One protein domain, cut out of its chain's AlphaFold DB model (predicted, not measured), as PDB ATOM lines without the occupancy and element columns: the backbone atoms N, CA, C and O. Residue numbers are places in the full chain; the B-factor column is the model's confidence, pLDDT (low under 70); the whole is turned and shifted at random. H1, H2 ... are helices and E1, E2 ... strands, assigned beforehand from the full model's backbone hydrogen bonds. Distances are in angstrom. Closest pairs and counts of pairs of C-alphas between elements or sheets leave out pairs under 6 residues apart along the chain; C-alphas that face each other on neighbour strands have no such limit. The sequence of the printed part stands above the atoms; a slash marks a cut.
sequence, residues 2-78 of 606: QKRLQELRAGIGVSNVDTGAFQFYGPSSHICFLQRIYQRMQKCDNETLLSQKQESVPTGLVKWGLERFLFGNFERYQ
ATOM      1  N   GLN A   2     -11.988   1.335   5.131       61.53
ATOM      2  CA  GLN A   2     -10.619   1.617   4.655       61.53
ATOM      3  C   GLN A   2      -9.502   1.155   5.613       61.53
ATOM      4  O   GLN A   2      -8.613   0.433   5.178       61.53
ATOM      5  N   LYS A   3      -9.613   1.428   6.926       63.31
ATOM      6  CA  LYS A   3      -8.644   0.951   7.939       63.31
ATOM      7  C   LYS A   3      -8.476  -0.577   7.987       63.31
ATOM      8  O   LYS A   3      -7.367  -1.067   8.123       63.31
ATOM      9  N   ARG A   4      -9.558  -1.351   7.813       64.19
ATOM     10  CA  ARG A   4      -9.490  -2.830   7.803       64.19
ATOM     11  C   ARG A   4      -8.886  -3.384   6.506       64.19
ATOM     12  O   ARG A   4      -8.233  -4.417   6.529       64.19
ATOM     13  N   LEU A   5      -9.071  -2.692   5.379       66.12
ATOM     14  CA  LEU A   5      -8.404  -3.037   4.117       66.12
ATOM     15  C   LEU A   5      -6.919  -2.665   4.124       66.12
ATOM     16  O   LEU A   5      -6.117  -3.368   3.515       66.12
ATOM     17  N   GLN A   6      -6.556  -1.586   4.819       70.38
ATOM     18  CA  GLN A   6      -5.165  -1.223   5.085       70.38
ATOM     19  C   GLN A   6      -4.485  -2.263   5.987       70.38
ATOM     20  O   GLN A   6      -3.341  -2.615   5.733       70.38
ATOM     21  N   GLU A   7      -5.200  -2.835   6.957       75.19
ATOM     22  CA  GLU A   7      -4.663  -3.867   7.856       75.19
ATOM     23  C   GLU A   7      -4.239  -5.159   7.130       75.19
ATOM     24  O   GLU A   7      -3.192  -5.745   7.425       75.19
ATOM     25  N   LEU A   8      -4.987  -5.570   6.099       75.25
ATOM     26  CA  LEU A   8      -4.596  -6.688   5.224       75.25
ATOM     27  C   LEU A   8      -3.282  -6.427   4.471       75.25
ATOM     28  O   LEU A   8      -2.622  -7.367   4.030       75.25
ATOM     29  N   ARG A   9      -2.904  -5.154   4.327       76.56
ATOM     30  CA  ARG A   9      -1.703  -4.691   3.620       76.56
ATOM     31  C   ARG A   9      -0.595  -4.260   4.572       76.56
ATOM     32  O   ARG A   9       0.494  -3.929   4.113       76.56
ATOM     33  N   ALA A  10      -0.860  -4.256   5.875       82.94
ATOM     34  CA  ALA A  10       0.107  -3.824   6.862       82.94
ATOM     35  C   ALA A  10       1.319  -4.764   6.850       82.94
ATOM     36  O   ALA A  10       1.184  -5.994   6.837       82.94
ATOM     37  N   GLY A  11       2.502  -4.162   6.803       88.19
ATOM     38  CA  GLY A  11       3.763  -4.823   7.104       88.19
ATOM     39  C   GLY A  11       4.224  -4.464   8.511       88.19
ATOM     40  O   GLY A  11       3.549  -3.723   9.224       88.19
ATOM     41  N   ILE A  12       5.391  -4.968   8.886       88.75
ATOM     42  CA  ILE A  12       6.067  -4.608  10.131       88.75
ATOM     43  C   ILE A  12       7.455  -4.040   9.836       88.75
ATOM     44  O   ILE A  12       8.100  -4.406   8.853       88.75
ATOM     45  N   GLY A  13       7.897  -3.147  10.706       88.38
ATOM     46  CA  GLY A  13       9.201  -2.519  10.702       88.38
ATOM     47  C   GLY A  13       9.961  -3.041  11.903       88.38
ATOM     48  O   GLY A  13       9.363  -3.317  12.942       88.38
ATOM     49  N   VAL A  14      11.258  -3.229  11.730       88.38
ATOM     50  CA  VAL A  14      12.163  -3.632  12.800       88.38
ATOM     51  C   VAL A  14      13.381  -2.724  12.752       88.38
ATOM     52  O   VAL A  14      13.939  -2.498  11.676       88.38
ATOM     53  N   SER A  15      13.795  -2.205  13.899       87.62
ATOM     54  CA  SER A  15      15.000  -1.410  14.080       87.62
ATOM     55  C   SER A  15      15.981  -2.121  15.006       87.62
ATOM     56  O   SER A  15      15.614  -2.790  15.972       87.62
ATOM     57  N   ASN A  16      17.260  -1.990  14.683       85.75
ATOM     58  CA  ASN A  16      18.356  -2.334  15.564       85.75
ATOM     59  C   ASN A  16      18.880  -1.018  16.145       85.75
ATOM     60  O   ASN A  16      19.481  -0.218  15.428       85.75
ATOM     61  N   VAL A  17      18.607  -0.798  17.430       81.25
ATOM     62  CA  VAL A  17      18.924   0.456  18.128       81.25
ATOM     63  C   VAL A  17      20.428   0.708  18.242       81.25
ATOM     64  O   VAL A  17      20.846   1.858  18.202       81.25
ATOM     65  N   ASP A  18      21.238  -0.351  18.304       81.56
ATOM     66  CA  ASP A  18      22.692  -0.247  18.484       81.56
ATOM     67  C   ASP A  18      23.403   0.197  17.199       81.56
ATOM     68  O   ASP A  18      24.374   0.949  17.230       81.56
ATOM     69  N   THR A  19      22.918  -0.273  16.047       82.31
ATOM     70  CA  THR A  19      23.516   0.002  14.726       82.31
ATOM     71  C   THR A  19      22.792   1.093  13.946       82.31
ATOM     72  O   THR A  19      23.293   1.558  12.924       82.31
ATOM     73  N   GLY A  20      21.579   1.450  14.366       82.12
ATOM     74  CA  GLY A  20      20.672   2.292  13.600       82.12
ATOM     75  C   GLY A  20      20.180   1.654  12.291       82.12
ATOM     76  O   GLY A  20      19.754   2.354  11.372       82.12
ATOM     77  N   ALA A  21      20.255   0.329  12.150       85.44
ATOM     78  CA  ALA A  21      19.721  -0.359  10.978       85.44
ATOM     79  C   ALA A  21      18.198  -0.516  11.083       85.44
ATOM     80  O   ALA A  21      17.673  -0.844  12.144       85.44
ATOM     81  N   PHE A  22      17.489  -0.373   9.963       88.50
ATOM     82  CA  PHE A  22      16.048  -0.615   9.882       88.50
ATOM     83  C   PHE A  22      15.704  -1.558   8.734       88.50
ATOM     84  O   PHE A  22      16.343  -1.548   7.680       88.50
ATOM     85  N   GLN A  23      14.667  -2.371   8.924       90.19
ATOM     86  CA  GLN A  23      14.143  -3.256   7.895       90.19
ATOM     87  C   GLN A  23      12.619  -3.270   7.898       90.19
ATOM     88  O   GLN A  23      11.982  -3.312   8.946       90.19
ATOM     89  N   PHE A  24      12.041  -3.332   6.701       90.62
ATOM     90  CA  PHE A  24      10.609  -3.526   6.505       90.62
ATOM     91  C   PHE A  24      10.312  -4.937   5.985       90.62
ATOM     92  O   PHE A  24      10.999  -5.452   5.093       90.62
ATOM     93  N   TYR A  25       9.264  -5.546   6.533       92.75
ATOM     94  CA  TYR A  25       8.717  -6.835   6.124       92.75
ATOM     95  C   TYR A  25       7.249  -6.666   5.747       92.75
ATOM     96  O   TYR A  25       6.410  -6.361   6.593       92.75
ATOM     97  N   GLY A  26       6.938  -6.878   4.469       92.50
ATOM     98  CA  GLY A  26       5.596  -6.655   3.941       92.50
ATOM     99  C   GLY A  26       4.575  -7.730   4.338       92.50
ATOM    100  O   GLY A  26       4.924  -8.743   4.944       92.50
ATOM    101  N   PRO A  27       3.301  -7.553   3.950       91.88
ATOM    102  CA  PRO A  27       2.182  -8.406   4.367       91.88
ATOM    103  C   PRO A  27       2.290  -9.887   3.963       91.88
ATOM    104  O   PRO A  27       1.726 -10.740   4.649       91.88
ATOM    105  N   SER A  28       3.012 -10.222   2.887       94.50
ATOM    106  CA  SER A  28       3.281 -11.618   2.501       94.50
ATOM    107  C   SER A  28       4.380 -12.278   3.343       94.50
ATOM    108  O   SER A  28       4.497 -13.506   3.341       94.50
ATOM    109  N   SER A  29       5.162 -11.491   4.093       94.94
ATOM    110  CA  SER A  29       6.295 -11.986   4.868       94.94
ATOM    111  C   SER A  29       5.880 -12.975   5.943       94.94
ATOM    112  O   SER A  29       4.927 -12.743   6.690       94.94
ATOM    113  N   HIS A  30       6.648 -14.056   6.073       91.62
ATOM    114  CA  HIS A  30       6.481 -14.988   7.182       91.62
ATOM    115  C   HIS A  30       6.719 -14.310   8.542       91.62
ATOM    116  O   HIS A  30       5.951 -14.538   9.468       91.62
ATOM    117  N   ILE A  31       7.699 -13.403   8.642       91.81
ATOM    118  CA  ILE A  31       7.986 -12.646   9.874       91.81
ATOM    119  C   ILE A  31       6.793 -11.750  10.241       91.81
ATOM    120  O   ILE A  31       6.362 -11.716  11.392       91.81
ATOM    121  N   CYS A  32       6.192 -11.079   9.253       92.12
ATOM    122  CA  CYS A  32       4.973 -10.294   9.472       92.12
ATOM    123  C   CYS A  32       3.801 -11.185   9.924       92.12
ATOM    124  O   CYS A  32       3.037 -10.825  10.818       92.12
ATOM    125  N   PHE A  33       3.669 -12.377   9.341       93.00
ATOM    126  CA  PHE A  33       2.613 -13.320   9.701       93.00
ATOM    127  C   PHE A  33       2.796 -13.936  11.099       93.00
ATOM    128  O   PHE A  33       1.808 -14.126  11.806       93.00
ATOM    129  N   LEU A  34       4.039 -14.166  11.535       91.50
ATOM    130  CA  LEU A  34       4.369 -14.559  12.909       91.50
ATOM    131  C   LEU A  34       3.886 -13.513  13.920       91.50
ATOM    132  O   LEU A  34       3.223 -13.856  14.896       91.50
ATOM    133  N   GLN A  35       4.113 -12.228  13.658       89.81
ATOM    134  CA  GLN A  35       3.585 -11.180  14.535       89.81
ATOM    135  C   GLN A  35       2.045 -11.188  14.589       89.81
ATOM    136  O   GLN A  35       1.465 -11.047  15.666       89.81
ATOM    137  N   ARG A  36       1.366 -11.436  13.460       87.81
ATOM    138  CA  ARG A  36      -0.106 -11.555  13.434       87.81
ATOM    139  C   ARG A  36      -0.623 -12.738  14.253       87.81
ATOM    140  O   ARG A  36      -1.648 -12.609  14.920       87.81
ATOM    141  N   ILE A  37       0.042 -13.898  14.205       88.00
ATOM    142  CA  ILE A  37      -0.393 -15.044  15.017       88.00
ATOM    143  C   ILE A  37      -0.177 -14.779  16.508       88.00
ATOM    144  O   ILE A  37      -1.042 -15.119  17.310       88.00
ATOM    145  N   TYR A  38       0.903 -14.081  16.870       87.56
ATOM    146  CA  TYR A  38       1.159 -13.674  18.245       87.56
ATOM    147  C   TYR A  38       0.045 -12.767  18.788       87.56
ATOM    148  O   TYR A  38      -0.513 -13.043  19.849       87.56
ATOM    149  N   GLN A  39      -0.344 -11.733  18.035       82.75
ATOM    150  CA  GLN A  39      -1.452 -10.839  18.407       82.75
ATOM    151  C   GLN A  39      -2.760 -11.607  18.620       82.75
ATOM    152  O   GLN A  39      -3.488 -11.376  19.587       82.75
ATOM    153  N   ARG A  40      -3.025 -12.582  17.747       80.94
ATOM    154  CA  ARG A  40      -4.202 -13.442  17.852       80.94
ATOM    155  C   ARG A  40      -4.174 -14.330  19.096       80.94
ATOM    156  O   ARG A  40      -5.203 -14.485  19.748       80.94
ATOM    157  N   MET A  41      -3.019 -14.895  19.446       83.50
ATOM    158  CA  MET A  41      -2.856 -15.703  20.662       83.50
ATOM    159  C   MET A  41      -3.165 -14.902  21.931       83.50
ATOM    160  O   MET A  41      -3.738 -15.450  22.869       83.50
ATOM    161  N   GLN A  42      -2.832 -13.609  21.944       78.31
ATOM    162  CA  GLN A  42      -3.085 -12.725  23.084       78.31
ATOM    163  C   GLN A  42      -4.544 -12.250  23.195       78.31
ATOM    164  O   GLN A  42      -4.877 -11.550  24.148       78.31
ATOM    165  N   LYS A  43      -5.428 -12.632  22.257       66.56
ATOM    166  CA  LYS A  43      -6.818 -12.140  22.168       66.56
ATOM    167  C   LYS A  43      -6.900 -10.610  22.205       66.56
ATOM    168  O   LYS A  43      -7.838 -10.036  22.761       66.56
ATOM    169  N   CYS A  44      -5.914  -9.934  21.616       56.59
ATOM    170  CA  CYS A  44      -5.967  -8.494  21.427       56.59
ATOM    171  C   CYS A  44      -6.945  -8.172  20.282       56.59
ATOM    172  O   CYS A  44      -6.533  -7.713  19.223       56.59
ATOM    173  N   ASP A  45      -8.246  -8.415  20.478       51.34
ATOM    174  CA  ASP A  45      -9.284  -8.303  19.435       51.34
ATOM    175  C   ASP A  45      -9.398  -6.884  18.833       51.34
ATOM    176  O   ASP A  45      -9.974  -6.699  17.760       51.34
ATOM    177  N   ASN A  46      -8.820  -5.880  19.505       50.91
ATOM    178  CA  ASN A  46      -8.791  -4.483  19.074       50.91
ATOM    179  C   ASN A  46      -7.394  -3.965  18.674       50.91
ATOM    180  O   ASN A  46      -7.315  -2.837  18.184       50.91
ATOM    181  N   GLU A  47      -6.307  -4.729  18.863       57.28
ATOM    182  CA  GLU A  47      -4.971  -4.300  18.417       57.28
ATOM    183  C   GLU A  47      -4.706  -4.788  16.993       57.28
ATOM    184  O   GLU A  47      -4.583  -5.977  16.711       57.28
ATOM    185  N   THR A  48      -4.614  -3.831  16.082       68.00
ATOM    186  CA  THR A  48      -4.203  -4.021  14.690       68.00
ATOM    187  C   THR A  48      -2.692  -3.813  14.554       68.00
ATOM    188  O   THR A  48      -2.098  -3.110  15.375       68.00
ATOM    189  N   LEU A  49      -2.054  -4.352  13.511       69.25
ATOM    190  CA  LEU A  49      -0.660  -4.015  13.183       69.25
ATOM    191  C   LEU A  49      -0.477  -2.502  13.034       69.25
ATOM    192  O   LEU A  49       0.537  -1.959  13.458       69.25
ATOM    193  N   LEU A  50      -1.483  -1.813  12.489       68.06
ATOM    194  CA  LEU A  50      -1.488  -0.355  12.343       68.06
ATOM    195  C   LEU A  50      -1.657   0.419  13.663       68.06
ATOM    196  O   LEU A  50      -1.441   1.627  13.678       68.06
ATOM    197  N   SER A  51      -2.073  -0.231  14.752       62.12
ATOM    198  CA  SER A  51      -2.317   0.407  16.056       62.12
ATOM    199  C   SER A  51      -1.384  -0.091  17.161       62.12
ATOM    200  O   SER A  51      -1.619   0.215  18.330       62.12
ATOM    201  N   GLN A  52      -0.384  -0.907  16.823       64.06
ATOM    202  CA  GLN A  52       0.531  -1.501  17.792       64.06
ATOM    203  C   GLN A  52       1.424  -0.425  18.432       64.06
ATOM    204  O   GLN A  52       1.864   0.509  17.763       64.06
ATOM    205  N   LYS A  53       1.717  -0.580  19.733       61.16
ATOM    206  CA  LYS A  53       2.757   0.210  20.407       61.16
ATOM    207  C   LYS A  53       4.103   0.012  19.720       61.16
ATOM    208  O   LYS A  53       4.465  -1.097  19.332       61.16
ATOM    209  N   GLN A  54       4.814   1.114  19.582       61.50
ATOM    210  CA  GLN A  54       5.986   1.216  18.736       61.50
ATOM    211  C   GLN A  54       7.221   0.822  19.540       61.50
ATOM    212  O   GLN A  54       7.650   1.560  20.417       61.50
ATOM    213  N   GLU A  55       7.711  -0.389  19.289       75.56
ATOM    214  CA  GLU A  55       8.945  -0.939  19.850       75.56
ATOM    215  C   GLU A  55       9.938  -1.173  18.704       75.56
ATOM    216  O   GLU A  55       9.528  -1.351  17.553       75.56
ATOM    217  N   SER A  56      11.237  -1.219  19.013       82.75
ATOM    218  CA  SER A  56      12.289  -1.457  18.014       82.75
ATOM    219  C   SER A  56      12.107  -2.780  17.271       82.75
ATOM    220  O   SER A  56      12.215  -2.843  16.049       82.75
ATOM    221  N   VAL A  57      11.747  -3.845  17.985       85.69
ATOM    222  CA  VAL A  57      11.355  -5.129  17.399       85.69
ATOM    223  C   VAL A  57       9.996  -5.530  17.976       85.69
ATOM    224  O   VAL A  57       9.841  -5.515  19.195       85.69
ATOM    225  N   PRO A  58       9.009  -5.928  17.146       87.25
ATOM    226  CA  PRO A  58       7.702  -6.357  17.625       87.25
ATOM    227  C   PRO A  58       7.779  -7.460  18.685       87.25
ATOM    228  O   PRO A  58       8.476  -8.463  18.514       87.25
ATOM    229  N   THR A  59       6.985  -7.306  19.744       86.88
ATOM    230  CA  THR A  59       7.007  -8.141  20.953       86.88
ATOM    231  C   THR A  59       6.902  -9.648  20.689       86.88
ATOM    232  O   THR A  59       7.545 -10.440  21.374       86.88
ATOM    233  N   GLY A  60       6.117 -10.072  19.690       85.62
ATOM    234  CA  GLY A  60       5.990 -11.489  19.339       85.62
ATOM    235  C   GLY A  60       7.289 -12.076  18.794       85.62
ATOM    236  O   GLY A  60       7.651 -13.201  19.132       85.62
ATOM    237  N   LEU A  61       8.033 -11.289  18.014       89.31
ATOM    238  CA  LEU A  61       9.336 -11.695  17.493       89.31
ATOM    239  C   LEU A  61      10.377 -11.783  18.611       89.31
ATOM    240  O   LEU A  61      11.104 -12.771  18.657       89.31
ATOM    241  N   VAL A  62      10.389 -10.808  19.529       88.12
ATOM    242  CA  VAL A  62      11.282 -10.801  20.703       88.12
ATOM    243  C   VAL A  62      11.007 -11.994  21.613       88.12
ATOM    244  O   VAL A  62      11.929 -12.686  22.039       88.12
ATOM    245  N   LYS A  63       9.730 -12.291  21.883       87.62
ATOM    246  CA  LYS A  63       9.340 -13.442  22.710       87.62
ATOM    247  C   LYS A  63       9.903 -14.755  22.166       87.62
ATOM    248  O   LYS A  63      10.318 -15.612  22.941       87.62
ATOM    249  N   TRP A  64       9.917 -14.902  20.846       86.81
ATOM    250  CA  TRP A  64      10.430 -16.088  20.167       86.81
ATOM    251  C   TRP A  64      11.923 -16.020  19.834       86.81
ATOM    252  O   TRP A  64      12.447 -16.922  19.182       86.81
ATOM    253  N   GLY A  65      12.621 -14.975  20.282       86.38
ATOM    254  CA  GLY A  65      14.050 -14.800  20.053       86.38
ATOM    255  C   GLY A  65      14.415 -14.622  18.579       86.38
ATOM    256  O   GLY A  65      15.526 -14.980  18.183       86.38
ATOM    257  N   LEU A  66      13.482 -14.164  17.736       88.12
ATOM    258  CA  LEU A  66      13.670 -14.075  16.287       88.12
ATOM    259  C   LEU A  66      14.527 -12.881  15.865       88.12
ATOM    260  O   LEU A  66      15.056 -12.880  14.754       88.12
ATOM    261  N   GLU A  67      14.729 -11.902  16.745       86.12
ATOM    262  CA  GLU A  67      15.574 -10.726  16.526       86.12
ATOM    263  C   GLU A  67      17.003 -11.087  16.096       86.12
ATOM    264  O   GLU A  67      17.574 -10.415  15.234       86.12
ATOM    265  N   ARG A  68      17.538 -12.217  16.589       85.06
ATOM    266  CA  ARG A  68      18.872 -12.739  16.235       85.06
ATOM    267  C   ARG A  68      19.035 -13.092  14.750       85.06
ATOM    268  O   ARG A  68      20.158 -13.213  14.260       85.06
ATOM    269  N   PHE A  69      17.920 -13.298  14.048       87.56
ATOM    270  CA  PHE A  69      17.874 -13.665  12.632       87.56
ATOM    271  C   PHE A  69      17.551 -12.478  11.715       87.56
ATOM    272  O   PHE A  69      17.742 -12.571  10.501       87.56
ATOM    273  N   LEU A  70      17.066 -11.365  12.277       88.12
ATOM    274  CA  LEU A  70      16.652 -10.192  11.506       88.12
ATOM    275  C   LEU A  70      17.856  -9.375  11.046       88.12
ATOM    276  O   LEU A  70      17.905  -8.957   9.891       88.12
ATOM    277  N   PHE A  71      18.835  -9.167  11.926       85.31
ATOM    278  CA  PHE A  71      19.991  -8.313  11.664       85.31
ATOM    279  C   PHE A  71      21.296  -9.108  11.561       85.31
ATOM    280  O   PHE A  71      21.482 -10.152  12.191       85.31
ATOM    281  N   GLY A  72      22.216  -8.590  10.746       72.00
ATOM    282  CA  GLY A  72      23.580  -9.095  10.679       72.00
ATOM    283  C   GLY A  72      24.311  -8.845  11.996       72.00
ATOM    284  O   GLY A  72      24.143  -7.803  12.622       72.00
ATOM    285  N   ASN A  73      25.143  -9.799  12.410       65.62
ATOM    286  CA  ASN A  73      25.963  -9.657  13.607       65.62
ATOM    287  C   ASN A  73      27.337  -9.101  13.196       65.62
ATOM    288  O   ASN A  73      28.238  -9.870  12.861       65.62
ATOM    289  N   PHE A  74      27.454  -7.770  13.107       53.34
ATOM    290  CA  PHE A  74      28.640  -7.078  12.575       53.34
ATOM    291  C   PHE A  74      29.917  -7.356  13.379       53.34
ATOM    292  O   PHE A  74      31.003  -7.400  12.806       53.34
ATOM    293  N   GLU A  75      29.790  -7.617  14.680       52.00
ATOM    294  CA  GLU A  75      30.921  -7.923  15.563       52.00
ATOM    295  C   GLU A  75      31.616  -9.243  15.197       52.00
ATOM    296  O   GLU A  75      32.831  -9.356  15.319       52.00
ATOM    297  N   ARG A  76      30.878 -10.219  14.644       54.25
ATOM    298  CA  ARG A  76      31.428 -11.534  14.256       54.25
ATOM    299  C   ARG A  76      32.313 -11.505  13.007       54.25
ATOM    300  O   ARG A  76      33.019 -12.474  12.751       54.25
ATOM    301  N   TYR A  77      32.261 -10.427  12.223       53.38
ATOM    302  CA  TYR A  77      33.074 -10.253  11.013       53.38
ATOM    303  C   TYR A  77      34.236  -9.274  11.215       53.38
ATOM    304  O   TYR A  77      34.941  -8.960  10.252       53.38
ATOM    305  N   GLN A  78      34.448  -8.783  12.443       52.12
ATOM    306  CA  GLN A  78      35.656  -8.032  12.763       52.12
ATOM    307  C   GLN A  78      36.882  -8.924  12.532       52.12
ATOM    308  O   GLN A  78      36.823 -10.142  12.703       52.12
TER     309      GLN A  78
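AT A GLANCE: This is residues 2 to 78 of the 606 residues of the protein "Fungal_trans domain-containing protein" of Coleophoma cylindrospora (UniProt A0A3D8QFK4). A two-stranded hairpin, E1 and E2, lies along the longest axis, with the helices H2, H3 and H4 gathered on one side of it. The short end helices H1 and H5 lie at opposite ends of this body, and H5, residues 74 to 77, sticks out in a tail that adds to the length, while the long loop of residues 42 to 58 swings out from H2 and folds back to H3. The printed part has 77 residues with five named helices and two named strands, in the order H1 E1 E2 H2 H3 H4 H5; the sheet, E1 - E2, is antiparallel and the class is mixed, helices and strands. It is only just compact, close to loose, with a radius of gyration of the C-alphas of 13.4 A and spans of 47 by 23 by 20 A.

HOW THE PARTS SIT: E1, residues 12 to 16, and E2, residues 21 to 25, form a hairpin over a tight link, antiparallel with 162 degrees between their directions. N 14 and O 23 are 2.9 A apart and N 23 and O 14 are 2.8 A apart, both within hydrogen-bond range. The closest C-alphas of E1 and H2, residues 30 to 41, are those of Ile 12 and Cys 32, 5.8 A apart. For E2 and H2 they are those of Tyr 25 and Cys 32, 6.1 A apart. H2 and H3, residues 59 to 63, touch, and their closest C-alphas, of Gln 35 and Gly 60, are 5.4 A apart. H3 and H4, residues 67 to 70, are close but not clearly touching; their closest C-alphas, of Leu 61 and Glu 67, are 6.4 A apart. E1 and H4 are near each other, with 6 pairs of C-alphas within 10 A, and E2 and H4 are only just apart, at 8.2 A. H1, residues 2 to 7, and H5, residues 74 to 77, touch no helix. Every O i to N i+4 pair is within hydrogen-bond range in H1, H2 and H3; H4 and H5 are too short for such a pair.

IN THESE COORDINATES: E1 measures 13.6 A from first to last C-alpha and E2 13.7 A. H2, the longest helix, measures 16.4 A, H1 8.7 A, H3 6.1 A, H5 5.7 A and H4 5.2 A. H1 begins at C-alpha 2 (-10.619, 1.617, 4.655), E1 begins at C-alpha 12 (6.067, -4.608, 10.131), and H5 ends at C-alpha 77 (33.074, -10.253, 11.013).

THE WHOLE: The C-alphas of Gln 2 and Gln 78, the two farthest apart, are 48.0 A apart. The printed part has no cut. The link from H2 to H3, 17 residues, is long, and the other links are tight. The mean pLDDT of the printed part is 78.6, and residues 2 to 5, 43 to 54 and 73 to 78 are under 70.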